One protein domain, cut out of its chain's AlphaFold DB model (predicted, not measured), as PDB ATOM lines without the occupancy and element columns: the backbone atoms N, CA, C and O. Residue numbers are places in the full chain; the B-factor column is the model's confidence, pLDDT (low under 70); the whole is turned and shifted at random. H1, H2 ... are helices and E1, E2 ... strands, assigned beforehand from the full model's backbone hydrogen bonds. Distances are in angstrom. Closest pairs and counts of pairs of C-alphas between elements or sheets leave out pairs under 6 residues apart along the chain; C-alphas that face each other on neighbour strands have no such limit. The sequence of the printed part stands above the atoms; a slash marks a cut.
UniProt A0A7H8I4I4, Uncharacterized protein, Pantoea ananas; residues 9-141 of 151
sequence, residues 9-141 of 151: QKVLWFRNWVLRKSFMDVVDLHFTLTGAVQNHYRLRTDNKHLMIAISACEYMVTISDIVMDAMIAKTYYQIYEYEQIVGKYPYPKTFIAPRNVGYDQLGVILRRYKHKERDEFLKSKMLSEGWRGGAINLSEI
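This is residues 9 to 141 of the 151 residues of an uncharacterized protein of Pantoea ananas (UniProt A0A7H8I4I4). Two helical hairpins, H2 with H3 and H5 with H6, pack on each other at one end of an elongated body, and the long helix H4 runs away from them to the other end. The chain then folds back beside H4, where the short strands E1 and E2 form a small antiparallel sheet; H1 lies at the margin of the helical part. The printed part has 133 residues, with six named helices and two named strands in the order H1, H2, H3, H4, E1, H5, H6, E2, and its class is mostly helix. It is only just compact, close to loose, with a radius of gyration of the C-alphas of 16.6 A, and the C-alphas span 53 by 30 by 25 A.

The sheet is made of E1, residues 94 to 96, and E2, residues 135 to 137, which ends at C-alpha 137 at (2.974, 19.915, 80.002). H4, residues 64 to 85, is the longest helix at 31.6 A and ends at C-alpha 85 at (4.361, 9.187, 60.121). H2 has residues 23 to 42 and measures 29.1 A, and H3 has residues 47 to 62 and measures 22.2 A. H5 has residues 101 to 112 and measures 16.5 A, and H6 has residues 116 to 128 and measures 18.6 A. H1, residues 9 to 18, begins at C-alpha 9 at (30.978, 40.995, 77.617) and measures 14.3 A.

E1 and E2 are antiparallel neighbours at 152 degrees; N 95 and O 136, and N 136 and O 95, are within hydrogen-bond range, each pair at 2.8 A. The closest C-alphas of H4 and E1 are those of Ile 72 and Phe 95, 6.4 A apart. H4 touches H2 with residues 66 to 74 alone, at a steep tilt of 57 degrees, opposite ways, closest at the C-alphas of Phe 23 and Ala 70, 4.5 A. H2 and H3 touch as a helical hairpin at a shallow tilt of 28 degrees, closest at the C-alphas of Val 37 and Ala 53, 4.6 A. H3 touches H5 with residues 54 to 61 alone, at a steep tilt of 54 degrees, closest at the C-alphas of Cys 57 and Gly 102, 4.0 A. H5 and H6 touch as a helical hairpin at a shallow tilt of 20 degrees, closest at the C-alphas of Gly 107 and Asp 119, 5.3 A. H1 and H3 are close but not clearly touching, with the C-alphas of Val 11 and Thr 62 closest at 6.4 A. H1 and H5 are apart. In H1, H2, H3, H4, H5 and H6 every O i to N i+4 pair is within hydrogen-bond range.

The two C-alphas farthest apart are those of Gly 87 and Lys 114, 53.6 A. The printed part has no cut and no long link; H4 to E1 and H6 to E2 are short links, and the others are tight. The mean pLDDT of the printed part is 93.8, and no printed residue is under 70.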
ATOM      1  N   GLN A   9      30.850  40.836  79.065       93.12
ATOM      2  CA  GLN A   9      30.978  40.995  77.617       93.12
ATOM      3  C   GLN A   9      31.124  39.656  76.883       93.12
ATOM      4  O   GLN A   9      30.560  39.473  75.805       93.12
ATOM      5  N   LYS A  10      31.836  38.693  77.483       93.69
ATOM      6  CA  LYS A  10      31.998  37.346  76.927       93.69
ATOM      7  C   LYS A  10      30.688  36.570  77.018       93.69
ATOM      8  O   LYS A  10      30.310  35.905  76.056       93.69
ATOM      9  N   VAL A  11      29.992  36.691  78.150       92.94
ATOM     10  CA  VAL A  11      28.653  36.125  78.354       92.94
ATOM     11  C   VAL A  11      27.685  36.650  77.295       92.94
ATOM     12  O   VAL A  11      27.044  35.856  76.608       92.94
ATOM     13  N   LEU A  12      27.623  37.971  77.109       95.00
ATOM     14  CA  LEU A  12      26.726  38.605  76.144       95.00
ATOM     15  C   LEU A  12      27.033  38.172  74.707       95.00
ATOM     16  O   LEU A  12      26.128  37.763  73.979       95.00
ATOM     17  N   TRP A  13      28.305  38.226  74.306       96.94
ATOM     18  CA  TRP A  13      28.728  37.800  72.974       96.94
ATOM     19  C   TRP A  13      28.355  36.338  72.704       96.94
ATOM     20  O   TRP A  13      27.751  36.039  71.673       96.94
ATOM     21  N   PHE A  14      28.659  35.438  73.645       97.44
ATOM     22  CA  PHE A  14      28.400  34.010  73.471       97.44
ATOM     23  C   PHE A  14      26.902  33.714  73.389       97.44
ATOM     24  O   PHE A  14      26.469  33.018  72.474       97.44
ATOM     25  N   ARG A  15      26.091  34.303  74.277       97.38
ATOM     26  CA  ARG A  15      24.626  34.164  74.234       97.38
ATOM     27  C   ARG A  15      24.054  34.634  72.899       97.38
ATOM     28  O   ARG A  15      23.275  33.909  72.288       97.38
ATOM     29  N   ASN A  16      24.487  35.796  72.407       97.62
ATOM     30  CA  ASN A  16      24.041  36.325  71.115       97.62
ATOM     31  C   ASN A  16      24.440  35.426  69.941       97.62
ATOM     32  O   ASN A  16      23.691  35.315  68.975       97.62
ATOM     33  N   TRP A  17      25.607  34.785  70.010       97.62
ATOM     34  CA  TRP A  17      26.023  33.812  69.005       97.62
ATOM     35  C   TRP A  17      25.153  32.547  69.040       97.62
ATOM     36  O   TRP A  17      24.738  32.085  67.978       97.62
ATOM     37  N   VAL A  18      24.819  32.030  70.231       97.62
ATOM     38  CA  VAL A  18      23.940  30.854  70.394       97.62
ATOM     39  C   VAL A  18      22.511  31.144  69.929       97.62
ATOM     40  O   VAL A  18      21.925  30.318  69.242       97.62
ATOM     41  N   LEU A  19      21.965  32.332  70.205       96.50
ATOM     42  CA  LEU A  19      20.618  32.730  69.757       96.50
ATOM     43  C   LEU A  19      20.458  32.798  68.228       96.50
ATOM     44  O   LEU A  19      19.341  32.810  67.726       96.50
ATOM     45  N   ARG A  20      21.558  32.848  67.470       95.88
ATOM     46  CA  ARG A  20      21.534  32.824  65.998       95.88
ATOM     47  C   ARG A  20      21.564  31.406  65.418       95.88
ATOM     48  O   ARG A  20      21.639  31.261  64.201       95.88
ATOM     49  N   LYS A  21      21.594  30.376  66.265       96.75
ATOM     50  CA  LYS A  21      21.637  28.966  65.862       96.75
ATOM     51  C   LYS A  21      20.236  28.371  65.782       96.75
ATOM     52  O   LYS A  21      19.303  28.914  66.369       96.75
ATOM     53  N   SER A  22      20.102  27.256  65.065       97.12
ATOM     54  CA  SER A  22      18.877  26.455  65.109       97.12
ATOM     55  C   SER A  22      18.723  25.811  66.489       97.12
ATOM     56  O   SER A  22      19.713  25.577  67.189       97.12
ATOM     57  N   PHE A  23      17.498  25.472  66.890       96.56
ATOM     58  CA  PHE A  23      17.292  24.770  68.159       96.56
ATOM     59  C   PHE A  23      18.026  23.415  68.205       96.56
ATOM     60  O   PHE A  23      18.500  23.023  69.269       96.56
ATOM     61  N   MET A  24      18.179  22.725  67.068       96.62
ATOM     62  CA  MET A  24      18.951  21.480  66.986       96.62
ATOM     63  C   MET A  24      20.430  21.717  67.309       96.62
ATOM     64  O   MET A  24      20.965  21.063  68.201       96.62
ATOM     65  N   ASP A  25      21.055  22.725  66.692       97.81
ATOM     66  CA  ASP A  25      22.457  23.083  66.954       97.81
ATOM     67  C   ASP A  25      22.691  23.481  68.419       97.81
ATOM     68  O   ASP A  25      23.729  23.169  69.005       97.81
ATOM     69  N   VAL A  26      21.735  24.189  69.030       98.19
ATOM     70  CA  VAL A  26      21.809  24.570  70.450       98.19
ATOM     71  C   VAL A  26      21.766  23.333  71.348       98.19
ATOM     72  O   VAL A  26      22.530  23.244  72.315       98.19
ATOM     73  N   VAL A  27      20.895  22.370  71.035       97.00
ATOM     74  CA  VAL A  27      20.806  21.101  71.769       97.00
ATOM     75  C   VAL A  27      22.096  20.288  71.606       97.00
ATOM     76  O   VAL A  27      22.628  19.787  72.598       97.00
ATOM     77  N   ASP A  28      22.652  20.214  70.400       97.94
ATOM     78  CA  ASP A  28      23.897  19.483  70.133       97.94
ATOM     79  C   ASP A  28      25.105  20.131  70.821       97.94
ATOM     80  O   ASP A  28      25.951  19.442  71.406       97.94
ATOM     81  N   LEU A  29      25.159  21.465  70.848       98.06
ATOM     82  CA  LEU A  29      26.147  22.211  71.623       98.06
ATOM     83  C   LEU A  29      26.061  21.870  73.117       98.06
ATOM     84  O   LEU A  29      27.092  21.649  73.756       98.06
ATOM     85  N   HIS A  30      24.853  21.791  73.682       97.25
ATOM     86  CA  HIS A  30      24.665  21.426  75.086       97.25
ATOM     87  C   HIS A  30      25.212  20.025  75.404       97.25
ATOM     88  O   HIS A  30      25.903  19.839  76.413       97.25
ATOM     89  N   PHE A  31      24.952  19.039  74.542       96.38
ATOM     90  CA  PHE A  31      25.476  17.685  74.731       96.38
ATOM     91  C   PHE A  31      26.989  17.595  74.489       96.38
ATOM     92  O   PHE A  31      27.684  16.896  75.227       96.38
ATOM     93  N   THR A  32      27.527  18.378  73.553       97.88
ATOM     94  CA  THR A  32      28.979  18.509  73.346       97.88
ATOM     95  C   THR A  32      29.669  19.049  74.601       97.88
ATOM     96  O   THR A  32      30.661  18.485  75.070       97.88
ATOM     97  N   LEU A  33      29.116  20.107  75.204       98.00
ATOM     98  CA  LEU A  33      29.621  20.660  76.461       98.00
ATOM     99  C   LEU A  33      29.489  19.660  77.616       98.00
ATOM    100  O   LEU A  33      30.408  19.546  78.425       98.00
ATOM    101  N   THR A  34      28.400  18.888  77.661       97.44
ATOM    102  CA  THR A  34      28.217  17.813  78.651       97.44
ATOM    103  C   THR A  34      29.353  16.790  78.576       97.44
ATOM    104  O   THR A  34      29.967  16.477  79.600       97.44
ATOM    105  N   GLY A  35      29.694  16.327  77.368       97.75
ATOM    106  CA  GLY A  35      30.825  15.422  77.153       97.75
ATOM    107  C   GLY A  35      32.160  16.042  77.575       97.75
ATOM    108  O   GLY A  35      32.969  15.388  78.234       97.75
ATOM    109  N   ALA A  36      32.377  17.329  77.278       98.06
ATOM    110  CA  ALA A  36      33.576  18.046  77.707       98.06
ATOM    111  C   ALA A  36      33.696  18.107  79.241       98.06
ATOM    112  O   ALA A  36      34.764  17.809  79.782       98.06
ATOM    113  N   VAL A  37      32.611  18.421  79.959       98.25
ATOM    114  CA  VAL A  37      32.609  18.419  81.431       98.25
ATOM    115  C   VAL A  37      32.988  17.039  81.966       98.25
ATOM    116  O   VAL A  37      33.913  16.931  82.771       98.25
ATOM    117  N   GLN A  38      32.323  15.980  81.501       97.25
ATOM    118  CA  GLN A  38      32.543  14.617  81.997       97.25
ATOM    119  C   GLN A  38      33.977  14.131  81.739       97.25
ATOM    120  O   GLN A  38      34.642  13.638  82.656       97.25
ATOM    121  N   ASN A  39      34.483  14.328  80.519       97.94
ATOM    122  CA  ASN A  39      35.816  13.877  80.120       97.94
ATOM    123  C   ASN A  39      36.924  14.629  80.864       97.94
ATOM    124  O   ASN A  39      37.855  14.015  81.389       97.94
ATOM    125  N   HIS A  40      36.824  15.957  80.960       98.31
ATOM    126  CA  HIS A  40      37.870  16.756  81.593       98.31
ATOM    127  C   HIS A  40      37.796  16.716  83.124       98.31
ATOM    128  O   HIS A  40      38.835  16.657  83.779       98.31
ATOM    129  N   TYR A  41      36.606  16.657  83.728       97.50
ATOM    130  CA  TYR A  41      36.494  16.579  85.187       97.50
ATOM    131  C   TYR A  41      37.001  15.245  85.756       97.50
ATOM    132  O   TYR A  41      37.528  15.188  86.876       97.50
ATOM    133  N   ARG A  42      36.930  14.158  84.979       97.19
ATOM    134  CA  ARG A  42      37.567  12.885  85.345       97.19
ATOM    135  C   ARG A  42      39.074  13.048  85.585       97.19
ATOM    136  O   ARG A  42      39.606  12.420  86.495       97.19
ATOM    137  N   LEU A  43      39.720  13.947  84.842       97.75
ATOM    138  CA  LEU A  43      41.158  14.240  84.876       97.75
ATOM    139  C   LEU A  43      41.511  15.485  85.714       97.75
ATOM    140  O   LEU A  43      42.616  16.007  85.619       97.75
ATOM    141  N   ARG A  44      40.594  15.957  86.570       96.25
ATOM    142  CA  ARG A  44      40.713  17.194  87.375       96.25
ATOM    143  C   ARG A  44      41.924  17.301  88.311       96.25
ATOM    144  O   ARG A  44      42.081  18.333  88.957       96.25
ATOM    145  N   THR A  45      42.697  16.232  88.499       95.56
ATOM    146  CA  THR A  45      43.971  16.295  89.229       95.56
ATOM    147  C   THR A  45      44.996  17.126  88.464       95.56
ATOM    148  O   THR A  45      45.797  17.811  89.090       95.56
ATOM    149  N   ASP A  46      44.919  17.125  87.130       96.81
ATOM    150  CA  ASP A  46      45.595  18.102  86.286       96.81
ATOM    151  C   ASP A  46      44.781  19.405  86.257       96.81
ATOM    152  O   ASP A  46      43.604  19.442  85.874       96.81
ATOM    153  N   ASN A  47      45.438  20.498  86.644       94.88
ATOM    154  CA  ASN A  47      44.862  21.833  86.668       94.88
ATOM    155  C   ASN A  47      44.329  22.273  85.294       94.88
ATOM    156  O   ASN A  47      43.283  22.916  85.220       94.88
ATOM    157  N   LYS A  48      44.992  21.894  84.194       96.69
ATOM    158  CA  LYS A  48      44.535  22.208  82.833       96.69
ATOM    159  C   LYS A  48      43.167  21.588  82.559       96.69
ATOM    160  O   LYS A  48      42.261  22.268  82.078       96.69
ATOM    161  N   HIS A  49      42.997  20.313  82.902       98.06
ATOM    162  CA  HIS A  49      41.728  19.608  82.737       98.06
ATOM    163  C   HIS A  49      40.637  20.176  83.647       98.06
ATOM    164  O   HIS A  49      39.510  20.379  83.196       98.06
ATOM    165  N   LEU A  50      40.971  20.521  84.894       96.62
ATOM    166  CA  LEU A  50      40.030  21.192  85.790       96.62
ATOM    167  C   LEU A  50      39.536  22.528  85.209       96.62
ATOM    168  O   LEU A  50      38.332  22.774  85.207       96.62
ATOM    169  N   MET A  51      40.428  23.359  84.665       96.00
ATOM    170  CA  MET A  51      40.049  24.652  84.080       96.00
ATOM    171  C   MET A  51      39.173  24.510  82.828       96.00
ATOM    172  O   MET A  51      38.262  25.317  82.621       96.00
ATOM    173  N   ILE A  52      39.398  23.474  82.010       97.06
ATOM    174  CA  ILE A  52      38.534  23.165  80.861       97.06
ATOM    175  C   ILE A  52      37.143  22.739  81.339       97.06
ATOM    176  O   ILE A  52      36.148  23.259  80.838       97.06
ATOM    177  N   ALA A  53      37.062  21.850  82.335       97.88
ATOM    178  CA  ALA A  53      35.784  21.411  82.895       97.88
ATOM    179  C   ALA A  53      34.998  22.584  83.501       97.88
ATOM    180  O   ALA A  53      33.813  22.729  83.213       97.88
ATOM    181  N   ILE A  54      35.665  23.457  84.267       97.12
ATOM    182  CA  ILE A  54      35.064  24.696  84.783       97.12
ATOM    183  C   ILE A  54      34.527  25.531  83.620       97.12
ATOM    184  O   ILE A  54      33.351  25.870  83.618       97.12
ATOM    185  N   SER A  55      35.346  25.803  82.602       96.56
ATOM    186  CA  SER A  55      34.934  26.621  81.454       96.56
ATOM    187  C   SER A  55      33.731  26.030  80.713       96.56
ATOM    188  O   SER A  55      32.830  26.770  80.325       96.56
ATOM    189  N   ALA A  56      33.689  24.709  80.537       98.06
ATOM    190  CA  ALA A  56      32.554  24.029  79.926       98.06
ATOM    191  C   ALA A  56      31.281  24.192  80.772       98.06
ATOM    192  O   ALA A  56      30.240  24.556  80.225       98.06
ATOM    193  N   CYS A  57      31.366  24.033  82.099       98.00
ATOM    194  CA  CYS A  57      30.234  24.304  82.983       98.00
ATOM    195  C   CYS A  57      29.758  25.763  82.894       98.00
ATOM    196  O   CYS A  57      28.558  26.005  82.806       98.00
ATOM    197  N   GLU A  58      30.679  26.733  82.888       97.19
ATOM    198  CA  GLU A  58      30.347  28.160  82.763       97.19
ATOM    199  C   GLU A  58      29.604  28.451  81.454       97.19
ATOM    200  O   GLU A  58      28.607  29.176  81.456       97.19
ATOM    201  N   TYR A  59      30.038  27.859  80.333       97.69
ATOM    202  CA  TYR A  59      29.316  27.983  79.066       97.69
ATOM    203  C   TYR A  59      27.915  27.383  79.164       97.69
ATOM    204  O   TYR A  59      26.968  28.041  78.747       97.69
ATOM    205  N   MET A  60      27.757  26.195  79.760       97.56
ATOM    206  CA  MET A  60      26.443  25.559  79.931       97.56
ATOM    207  C   MET A  60      25.482  26.415  80.764       97.56
ATOM    208  O   MET A  60      24.335  26.589  80.367       97.56
ATOM    209  N   VAL A  61      25.948  26.977  81.882       96.56
ATOM    210  CA  VAL A  61      25.154  27.867  82.754       96.56
ATOM    211  C   VAL A  61      24.845  29.196  82.063       96.56
ATOM    212  O   VAL A  61      23.810  29.812  82.299       96.56
ATOM    213  N   THR A  62      25.734  29.652  81.182       96.06
ATOM    214  CA  THR A  62      25.543  30.899  80.439       96.06
ATOM    215  C   THR A  62      24.376  30.820  79.453       96.06
ATOM    216  O   THR A  62      23.758  31.847  79.188       96.06
ATOM    217  N   ILE A  63      24.071  29.641  78.904       97.06
ATOM    218  CA  ILE A  63      23.049  29.451  77.856       97.06
ATOM    219  C   ILE A  63      21.907  28.531  78.296       97.06
ATOM    220  O   ILE A  63      21.155  28.038  77.462       97.06
ATOM    221  N   SER A  64      21.797  28.243  79.588       96.56
ATOM    222  CA  SER A  64      20.897  27.221  80.125       96.56
ATOM    223  C   SER A  64      19.413  27.508  79.873       96.56
ATOM    224  O   SER A  64      18.657  26.581  79.602       96.56
ATOM    225  N   ASP A  65      18.994  28.770  79.898       94.94
ATOM    226  CA  ASP A  65      17.657  29.217  79.488       94.94
ATOM    227  C   ASP A  65      17.406  28.983  77.988       94.94
ATOM    228  O   ASP A  65      16.383  28.420  77.603       94.94
ATOM    229  N   ILE A  66      18.378  29.341  77.146       96.88
ATOM    230  CA  ILE A  66      18.313  29.176  75.686       96.88
ATOM    231  C   ILE A  66      18.227  27.685  75.324       96.88
ATOM    232  O   ILE A  66      17.438  27.285  74.471       96.88
ATOM    233  N   VAL A  67      19.011  26.843  76.000       96.88
ATOM    234  CA  VAL A  67      18.993  25.388  75.809       96.88
ATOM    235  C   VAL A  67      17.656  24.786  76.231       96.88
ATOM    236  O   VAL A  67      17.148  23.920  75.523       96.88
ATOM    237  N   MET A  68      17.074  25.231  77.349       94.75
ATOM    238  CA  MET A  68      15.757  24.758  77.786       94.75
ATOM    239  C   MET A  68      14.700  25.019  76.704       94.75
ATOM    240  O   MET A  68      13.973  24.105  76.312       94.75
ATOM    241  N   ASP A  69      14.670  26.236  76.157       94.62
ATOM    242  CA  ASP A  69      13.777  26.596  75.050       94.62
ATOM    243  C   ASP A  69      14.020  25.723  73.811       94.62
ATOM    244  O   ASP A  69      13.069  25.271  73.170       94.62
ATOM    245  N   ALA A  70      15.287  25.457  73.482       96.19
ATOM    246  CA  ALA A  70      15.662  24.646  72.331       96.19
ATOM    247  C   ALA A  70      15.253  23.169  72.490       96.19
ATOM    248  O   ALA A  70      14.752  22.558  71.547       96.19
ATOM    249  N   MET A  71      15.405  22.597  73.687       95.12
ATOM    250  CA  MET A  71      14.971  21.229  73.996       95.12
ATOM    251  C   MET A  71      13.448  21.079  73.931       95.12
ATOM    252  O   MET A  71      12.944  20.080  73.409       95.12
ATOM    253  N   ILE A  72      12.706  22.081  74.410       93.75
ATOM    254  CA  ILE A  72      11.245  22.119  74.280       93.75
ATOM    255  C   ILE A  72      10.851  22.161  72.797       93.75
ATOM    256  O   ILE A  72      10.008  21.372  72.373       93.75
ATOM    257  N   ALA A  73      11.481  23.024  71.993       94.25
ATOM    258  CA  ALA A  73      11.219  23.103  70.554       94.25
ATOM    259  C   ALA A  73      11.535  21.781  69.833       94.25
ATOM    260  O   ALA A  73      10.715  21.293  69.057       94.25
ATOM    261  N   LYS A  74      12.661  21.140  70.170       94.56
ATOM    262  CA  LYS A  74      13.006  19.801  69.671       94.56
ATOM    263  C   LYS A  74      11.937  18.764  70.014       94.56
ATOM    264  O   LYS A  74      11.586  17.956  69.164       94.56
ATOM    265  N   THR A  75      11.383  18.816  71.222       93.62
ATOM    266  CA  THR A  75      10.318  17.893  71.647       93.62
ATOM    267  C   THR A  75       9.044  18.101  70.830       93.62
ATOM    268  O   THR A  75       8.438  17.135  70.372       93.62
ATOM    269  N   TYR A  76       8.655  19.356  70.587       92.38
ATOM    270  CA  TYR A  76       7.539  19.671  69.693       92.38
ATOM    271  C   TYR A  76       7.765  19.143  68.278       92.38
ATOM    272  O   TYR A  76       6.855  18.545  67.704       92.38
ATOM    273  N   TYR A  77       8.967  19.337  67.736       92.56
ATOM    274  CA  TYR A  77       9.337  18.849  66.413       92.56
ATOM    275  C   TYR A  77       9.254  17.321  66.326       92.56
ATOM    276  O   TYR A  77       8.592  16.801  65.437       92.56
ATOM    277  N   GLN A  78       9.804  16.602  67.307       92.00
ATOM    278  CA  GLN A  78       9.741  15.136  67.363       92.00
ATOM    279  C   GLN A  78       8.304  14.605  67.454       92.00
ATOM    280  O   GLN A  78       7.968  13.606  66.821       92.00
ATOM    281  N   ILE A  79       7.435  15.276  68.220       92.50
ATOM    282  CA  ILE A  79       6.006  14.935  68.274       92.50
ATOM    283  C   ILE A  79       5.345  15.184  66.917       92.50
ATOM    284  O   ILE A  79       4.565  14.351  66.464       92.50
ATOM    285  N   TYR A  80       5.647  16.310  66.267       91.81
ATOM    286  CA  TYR A  80       5.122  16.622  64.941       91.81
ATOM    287  C   TYR A  80       5.543  15.571  63.906       91.81
ATOM    288  O   TYR A  80       4.682  15.042  63.209       91.81
ATOM    289  N   GLU A  81       6.832  15.223  63.843       93.25
ATOM    290  CA  GLU A  81       7.352  14.180  62.949       93.25
ATOM    291  C   GLU A  81       6.668  12.834  63.192       93.25
ATOM    292  O   GLU A  81       6.208  12.188  62.248       93.25
ATOM    293  N   TYR A  82       6.531  12.436  64.460       92.88
ATOM    294  CA  TYR A  82       5.787  11.235  64.826       92.88
ATOM    295  C   TYR A  82       4.348  11.294  64.300       92.88
ATOM    296  O   TYR A  82       3.872  10.331  63.703       92.88
ATOM    297  N   GLU A  83       3.657  12.424  64.486       94.00
ATOM    298  CA  GLU A  83       2.267  12.593  64.059       94.00
ATOM    299  C   GLU A  83       2.087  12.539  62.539       94.00
ATOM    300  O   GLU A  83       1.047  12.067  62.077       94.00
ATOM    301  N   GLN A  84       3.094  12.953  61.765       94.69
ATOM    302  CA  GLN A  84       3.080  12.822  60.305       94.69
ATOM    303  C   GLN A  84       3.239  11.371  59.832       94.69
ATOM    304  O   GLN A  84       2.667  11.003  58.809       94.69
ATOM    305  N   ILE A  85       4.013  10.553  60.551       95.25
ATOM    306  CA  ILE A  85       4.361   9.187  60.121       95.25
ATOM    307  C   ILE A  85       3.388   8.148  60.691       95.25
ATOM    308  O   ILE A  85       2.973   7.228  59.989       95.25
ATOM    309  N   VAL A  86       3.044   8.272  61.973       94.31
ATOM    310  CA  VAL A  86       2.317   7.251  62.746       94.31
ATOM    311  C   VAL A  86       0.866   7.664  63.023       94.31
ATOM    312  O   VAL A  86       0.019   6.816  63.303       94.31
ATOM    313  N   GLY A  87       0.552   8.957  62.928       90.50
ATOM    314  CA  GLY A  87      -0.731   9.525  63.341       90.50
ATOM    315  C   GLY A  87      -0.711  10.035  64.786       90.50
ATOM    316  O   GLY A  87       0.344  10.261  65.371       90.50
ATOM    317  N   LYS A  88      -1.889  10.268  65.375       90.12
ATOM    318  CA  LYS A  88      -2.046  10.997  66.649       90.12
ATOM    319  C   LYS A  88      -1.094  10.503  67.754       90.12
ATOM    320  O   LYS A  88      -1.077   9.316  68.075       90.12
ATOM    321  N   TYR A  89      -0.375  11.433  68.389       87.62
ATOM    322  CA  TYR A  89       0.532  11.111  69.491       87.62
ATOM    323  C   TYR A  89      -0.248  10.480  70.669       87.62
ATOM    324  O   TYR A  89      -1.235  11.071  71.124       87.62
ATOM    325  N   PRO A  90       0.142   9.285  71.160       81.81
ATOM    326  CA  PRO A  90      -0.701   8.479  72.053       81.81
ATOM    327  C   PRO A  90      -0.676   8.913  73.528       81.81
ATOM    328  O   PRO A  90      -1.463   8.408  74.325       81.81
ATOM    329  N   TYR A  91       0.200   9.848  73.904       81.69
ATOM    330  CA  TYR A  91       0.398  10.288  75.289       81.69
ATOM    331  C   TYR A  91       0.143  11.792  75.456       81.69
ATOM    332  O   TYR A  91       0.137  12.532  74.467       81.69
ATOM    333  N   PRO A  92      -0.031  12.293  76.695       81.31
ATOM    334  CA  PRO A  92       0.044  13.724  76.952       81.31
ATOM    335  C   PRO A  92       1.348  14.288  76.379       81.31
ATOM    336  O   PRO A  92       2.423  13.740  76.619       81.31
ATOM    337  N   LYS A  93       1.248  15.374  75.606       87.75
ATOM    338  CA  LYS A  93       2.401  16.059  75.016       87.75
ATOM    339  C   LYS A  93       3.195  16.718  76.146       87.75
ATOM    340  O   LYS A  93       2.884  17.828  76.566       87.75
ATOM    341  N   THR A  94       4.172  16.001  76.688       89.00
ATOM    342  CA  THR A  94       4.991  16.440  77.820       89.00
ATOM    343  C   THR A  94       6.455  16.519  77.424       89.00
ATOM    344  O   THR A  94       6.956  15.730  76.626       89.00
ATOM    345  N   PHE A  95       7.145  17.487  78.008       90.00
ATOM    346  CA  PHE A  95       8.593  17.578  77.979       90.00
ATOM    347  C   PHE A  95       9.143  17.162  79.338       90.00
ATOM    348  O   PHE A  95       8.697  17.661  80.371       90.00
ATOM    349  N   ILE A  96      10.116  16.256  79.344       88.31
ATOM    350  CA  ILE A  96      10.818  15.861  80.564       88.31
ATOM    351  C   ILE A  96      12.118  16.650  80.640       88.31
ATOM    352  O   ILE A  96      13.039  16.408  79.859       88.31
ATOM    353  N   ALA A  97      12.196  17.579  81.592       86.31
ATOM    354  CA  ALA A  97      13.397  18.380  81.788       86.31
ATOM    355  C   ALA A  97      14.563  17.476  82.238       86.31
ATOM    356  O   ALA A  97      14.445  16.804  83.273       86.31
ATOM    357  N   PRO A  98      15.686  17.433  81.498       85.56
ATOM    358  CA  PRO A  98      16.842  16.656  81.912       85.56
ATOM    359  C   PRO A  98      17.591  17.358  83.050       85.56
ATOM    360  O   PRO A  98      17.339  18.517  83.381       85.56
ATOM    361  N   ARG A  99      18.557  16.656  83.649       87.19
ATOM    362  CA  ARG A  99      19.538  17.301  84.529       87.19
ATOM    363  C   ARG A  99      20.544  18.096  83.703       87.19
ATOM    364  O   ARG A  99      20.925  17.672  82.615       87.19
ATOM    365  N   ASN A 100      21.031  19.200  84.258       93.25
ATOM    366  CA  ASN A 100      22.097  19.986  83.649       93.25
ATOM    367  C   ASN A 100      23.434  19.696  84.337       93.25
ATOM    368  O   ASN A 100      23.694  20.167  85.446       93.25
ATOM    369  N   VAL A 101      24.309  18.970  83.645       95.19
ATOM    370  CA  VAL A 101      25.627  18.585  84.173       95.19
ATOM    371  C   VAL A 101      26.489  19.800  84.536       95.19
ATOM    372  O   VAL A 101      27.258  19.735  85.494       95.19
ATOM    373  N   GLY A 102      26.340  20.922  83.827       96.38
ATOM    374  CA  GLY A 102      27.073  22.154  84.116       96.38
ATOM    375  C   GLY A 102      26.729  22.730  85.489       96.38
ATOM    376  O   GLY A 102      27.636  23.039  86.264       96.38
ATOM    377  N   TYR A 103      25.435  22.808  85.817       96.38
ATOM    378  CA  TYR A 103      24.962  23.240  87.136       96.38
ATOM    379  C   TYR A 103      25.473  22.316  88.250       96.38
ATOM    380  O   TYR A 103      26.089  22.782  89.214       96.38
ATOM    381  N   ASP A 104      25.274  21.006  88.088       95.12
ATOM    382  CA  ASP A 104      25.655  20.003  89.086       95.12
ATOM    383  C   ASP A 104      27.164  20.037  89.368       95.12
ATOM    384  O   ASP A 104      27.610  20.138  90.519       95.12
ATOM    385  N   GLN A 105      27.969  19.987  88.303       97.38
ATOM    386  CA  GLN A 105      29.414  19.861  88.419       97.38
ATOM    387  C   GLN A 105      30.077  21.162  88.875       97.38
ATOM    388  O   GLN A 105      31.006  21.111  89.691       97.38
ATOM    389  N   LEU A 106      29.604  22.324  88.406       97.00
ATOM    390  CA  LEU A 106      30.100  23.612  88.890       97.00
ATOM    391  C   LEU A 106      29.764  23.806  90.367       97.00
ATOM    392  O   LEU A 106      30.645  24.204  91.122       97.00
ATOM    393  N   GLY A 107      28.563  23.428  90.814       96.56
ATOM    394  CA  GLY A 107      28.205  23.468  92.234       96.56
ATOM    395  C   GLY A 107      29.146  22.626  93.104       96.56
ATOM    396  O   GLY A 107      29.621  23.085  94.145       96.56
ATOM    397  N   VAL A 108      29.498  21.408  92.666       96.12
ATOM    398  CA  VAL A 108      30.500  20.568  93.359       96.12
ATOM    399  C   VAL A 108      31.855  21.275  93.454       96.12
ATOM    400  O   VAL A 108      32.487  21.266  94.514       96.12
ATOM    401  N   ILE A 109      32.304  21.901  92.365       96.38
ATOM    402  CA  ILE A 109      33.580  22.624  92.321       96.38
ATOM    403  C   ILE A 109      33.540  23.838  93.258       96.38
ATOM    404  O   ILE A 109      34.435  23.995  94.086       96.38
ATOM    405  N   LEU A 110      32.495  24.664  93.192       95.75
ATOM    406  CA  LEU A 110      32.349  25.856  94.030       95.75
ATOM    407  C   LEU A 110      32.368  25.509  95.518       95.75
ATOM    408  O   LEU A 110      33.113  26.131  96.276       95.75
ATOM    409  N   ARG A 111      31.643  24.460  95.931       95.38
ATOM    410  CA  ARG A 111      31.675  23.972  97.319       95.38
ATOM    411  C   ARG A 111      33.072  23.522  97.740       95.38
ATOM    412  O   ARG A 111      33.522  23.884  98.825       95.38
ATOM    413  N   ARG A 112      33.790  22.794  96.876       94.25
ATOM    414  CA  ARG A 112      35.172  22.355  97.144       94.25
ATOM    415  C   ARG A 112      36.122  23.532  97.377       94.25
ATOM    416  O   ARG A 112      37.004  23.439  98.226       94.25
ATOM    417  N   TYR A 113      35.934  24.627  96.644       93.00
ATOM    418  CA  TYR A 113      36.757  25.834  96.742       93.00
ATOM    419  C   TYR A 113      36.144  26.931  97.630       93.00
ATOM    420  O   TYR A 113      36.622  28.059  97.606       93.00
ATOM    421  N   LYS A 114      35.140  26.590  98.454       94.31
ATOM    422  CA  LYS A 114      34.503  27.468  99.456       94.31
ATOM    423  C   LYS A 114      33.822  28.727  98.885       94.31
ATOM    424  O   LYS A 114      33.676  29.721  99.586       94.31
ATOM    425  N   HIS A 115      33.322  28.661  97.651       94.75
ATOM    426  CA  HIS A 115      32.561  29.736  96.992       94.75
ATOM    427  C   HIS A 115      31.049  29.596  97.247       94.75
ATOM    428  O   HIS A 115      30.280  29.295  96.332       94.75
ATOM    429  N   LYS A 116      30.622  29.758  98.508       93.38
ATOM    430  CA  LYS A 116      29.243  29.470  98.955       93.38
ATOM    431  C   LYS A 116      28.182  30.340  98.269       93.38
ATOM    432  O   LYS A 116      27.222  29.796  97.735       93.38
ATOM    433  N   GLU A 117      28.372  31.656  98.242       93.44
ATOM    434  CA  GLU A 117      27.406  32.600  97.649       93.44
ATOM    435  C   GLU A 117      27.146  32.290  96.171       93.44
ATOM    436  O   GLU A 117      26.011  32.300  95.694       93.44
ATOM    437  N   ARG A 118      28.205  31.917  95.448       92.88
ATOM    438  CA  ARG A 118      28.110  31.542  94.042       92.88
ATOM    439  C   ARG A 118      27.365  30.221  93.840       92.88
ATOM    440  O   ARG A 118      26.602  30.116  92.885       92.88
ATOM    441  N   ASP A 119      27.544  29.236  94.725       95.81
ATOM    442  CA  ASP A 119      26.772  27.978  94.705       95.81
ATOM    443  C   ASP A 119      25.277  28.233  94.970       95.81
ATOM    444  O   ASP A 119      24.418  27.623  94.335       95.81
ATOM    445  N   GLU A 120      24.942  29.161  95.868       95.44
ATOM    446  CA  GLU A 120      23.551  29.540  96.163       95.44
ATOM    447  C   GLU A 120      22.888  30.268  94.991       95.44
ATOM    448  O   GLU A 120      21.790  29.889  94.574       95.44
ATOM    449  N   PHE A 121      23.581  31.243  94.400       93.88
ATOM    450  CA  PHE A 121      23.130  31.897  93.171       93.88
ATOM    451  C   PHE A 121      22.889  30.874  92.054       93.88
ATOM    452  O   PHE A 121      21.847  30.889  91.395       93.88
ATOM    453  N   LEU A 122      23.836  29.948  91.875       94.69
ATOM    454  CA  LEU A 122      23.780  28.915  90.852       94.69
ATOM    455  C   LEU A 122      22.553  28.003  91.028       94.69
ATOM    456  O   LEU A 122      21.847  27.729  90.059       94.69
ATOM    457  N   LYS A 123      22.250  27.592  92.266       94.12
ATOM    458  CA  LYS A 123      21.040  26.815  92.587       94.12
ATOM    459  C   LYS A 123      19.763  27.597  92.303       94.12
ATOM    460  O   LYS A 123      18.840  27.038  91.720       94.12
ATOM    461  N   SER A 124      19.709  28.873  92.686       95.19
ATOM    462  CA  SER A 124      18.539  29.723  92.430       95.19
ATOM    463  C   SER A 124      18.247  29.839  90.930       95.19
ATOM    464  O   SER A 124      17.120  29.596  90.498       95.19
ATOM    465  N   LYS A 125      19.284  30.091  90.119       94.62
ATOM    466  CA  LYS A 125      19.179  30.165  88.653       94.62
ATOM    467  C   LYS A 125      18.743  28.832  88.031       94.62
ATOM    468  O   LYS A 125      17.841  28.801  87.202       94.62
ATOM    469  N   MET A 126      19.331  27.717  88.469       94.50
ATOM    470  CA  MET A 126      18.944  26.376  88.016       94.50
ATOM    471  C   MET A 126      17.448  26.108  88.248       94.50
ATOM    472  O   MET A 126      16.761  25.575  87.375       94.50
ATOM    473  N   LEU A 127      16.937  26.489  89.424       91.31
ATOM    474  CA  LEU A 127      15.532  26.312  89.784       91.31
ATOM    475  C   LEU A 127      14.604  27.217  88.969       91.31
ATOM    476  O   LEU A 127      13.574  26.733  88.499       91.31
ATOM    477  N   SER A 128      14.952  28.495  88.793       91.38
ATOM    478  CA  SER A 128      14.116  29.452  88.056       91.38
ATOM    479  C   SER A 128      13.990  29.112  86.570       91.38
ATOM    480  O   SER A 128      12.970  29.405  85.953       91.38
ATOM    481  N   GLU A 129      14.991  28.438  86.007       91.19
ATOM    482  CA  GLU A 129      15.007  27.993  84.610       91.19
ATOM    483  C   GLU A 129      14.376  26.612  84.385       91.19
ATOM    484  O   GLU A 129      14.227  26.186  83.242       91.19
ATOM    485  N   GLY A 130      13.988  25.905  85.453       88.25
ATOM    486  CA  GLY A 130      13.290  24.619  85.357       88.25
ATOM    487  C   GLY A 130      14.189  23.380  85.294       88.25
ATOM    488  O   GLY A 130      13.698  22.292  85.009       88.25
ATOM    489  N   TRP A 131      15.479  23.485  85.626       90.62
ATOM    490  CA  TRP A 131      16.449  22.373  85.566       90.62
ATOM    491  C   TRP A 131      16.387  21.383  86.747       90.62
ATOM    492  O   TRP A 131      17.312  20.607  86.975       90.62
ATOM    493  N   ARG A 132      15.292  21.378  87.514       79.12
ATOM    494  CA  ARG A 132      15.098  20.504  88.691       79.12
ATOM    495  C   ARG A 132      14.548  19.112  88.366       79.12
ATOM    496  O   ARG A 132      14.318  18.321  89.277       79.12
ATOM    497  N   GLY A 133      14.339  18.825  87.082       74.38
ATOM    498  CA  GLY A 133      13.617  17.647  86.622       74.38
ATOM    499  C   GLY A 133      12.104  17.781  86.797       74.38
ATOM    500  O   GLY A 133      11.601  18.689  87.461       74.38
ATOM    501  N   GLY A 134      11.381  16.860  86.169       82.75
ATOM    502  CA  GLY A 134       9.921  16.824  86.170       82.75
ATOM    503  C   GLY A 134       9.335  16.909  84.767       82.75
ATOM    504  O   GLY A 134      10.022  17.238  83.797       82.75
ATOM    505  N   ALA A 135       8.052  16.572  84.679       85.56
ATOM    506  CA  ALA A 135       7.281  16.711  83.458       85.56
ATOM    507  C   ALA A 135       6.714  18.127  83.367       85.56
ATOM    508  O   ALA A 135       6.083  18.615  84.304       85.56
ATOM    509  N   ILE A 136       6.926  18.766  82.224       86.44
ATOM    510  CA  ILE A 136       6.294  20.024  81.847       86.44
ATOM    511  C   ILE A 136       5.257  19.688  80.785       86.44
ATOM    512  O   ILE A 136       5.581  19.077  79.764       86.44
ATOM    513  N   ASN A 137       4.003  20.066  81.016       86.75
ATOM    514  CA  ASN A 137       2.974  19.915  80.002       86.75
ATOM    515  C   ASN A 137       3.212  20.944  78.894       86.75
ATOM    516  O   ASN A 137       3.251  22.148  79.149       86.75
ATOM    517  N   LEU A 138       3.367  20.478  77.655       86.56
ATOM    518  CA  LEU A 138       3.662  21.358  76.533       86.56
ATOM    519  C   LEU A 138       2.538  22.377  76.304       86.56
ATOM    520  O   LEU A 138       2.837  23.522  75.975       86.56
ATOM    521  N   SER A 139       1.273  22.034  76.586       82.62
ATOM    522  CA  SER A 139       0.147  22.969  76.425       82.62
ATOM    523  C   SER A 139       0.212  24.198  77.341       82.62
ATOM    524  O   SER A 139      -0.456  25.198  77.082       82.62
ATOM    525  N   GLU A 140       0.989  24.131  78.423       82.38
ATOM    526  CA  GLU A 140       1.179  25.230  79.378       82.38
ATOM    527  C   GLU A 140       2.311  26.177  78.952       82.38
ATOM    528  O   GLU A 140       2.426  27.292  79.464       82.38
ATOM    529  N   ILE A 141       3.139  25.762  77.989       82.69
ATOM    530  CA  ILE A 141       4.284  26.535  77.524       82.69
ATOM    531  C   ILE A 141       3.834  27.523  76.449       82.69
ATOM    532  O   ILE A 141       3.387  27.141  75.369       82.69
TER     533      ILE A 141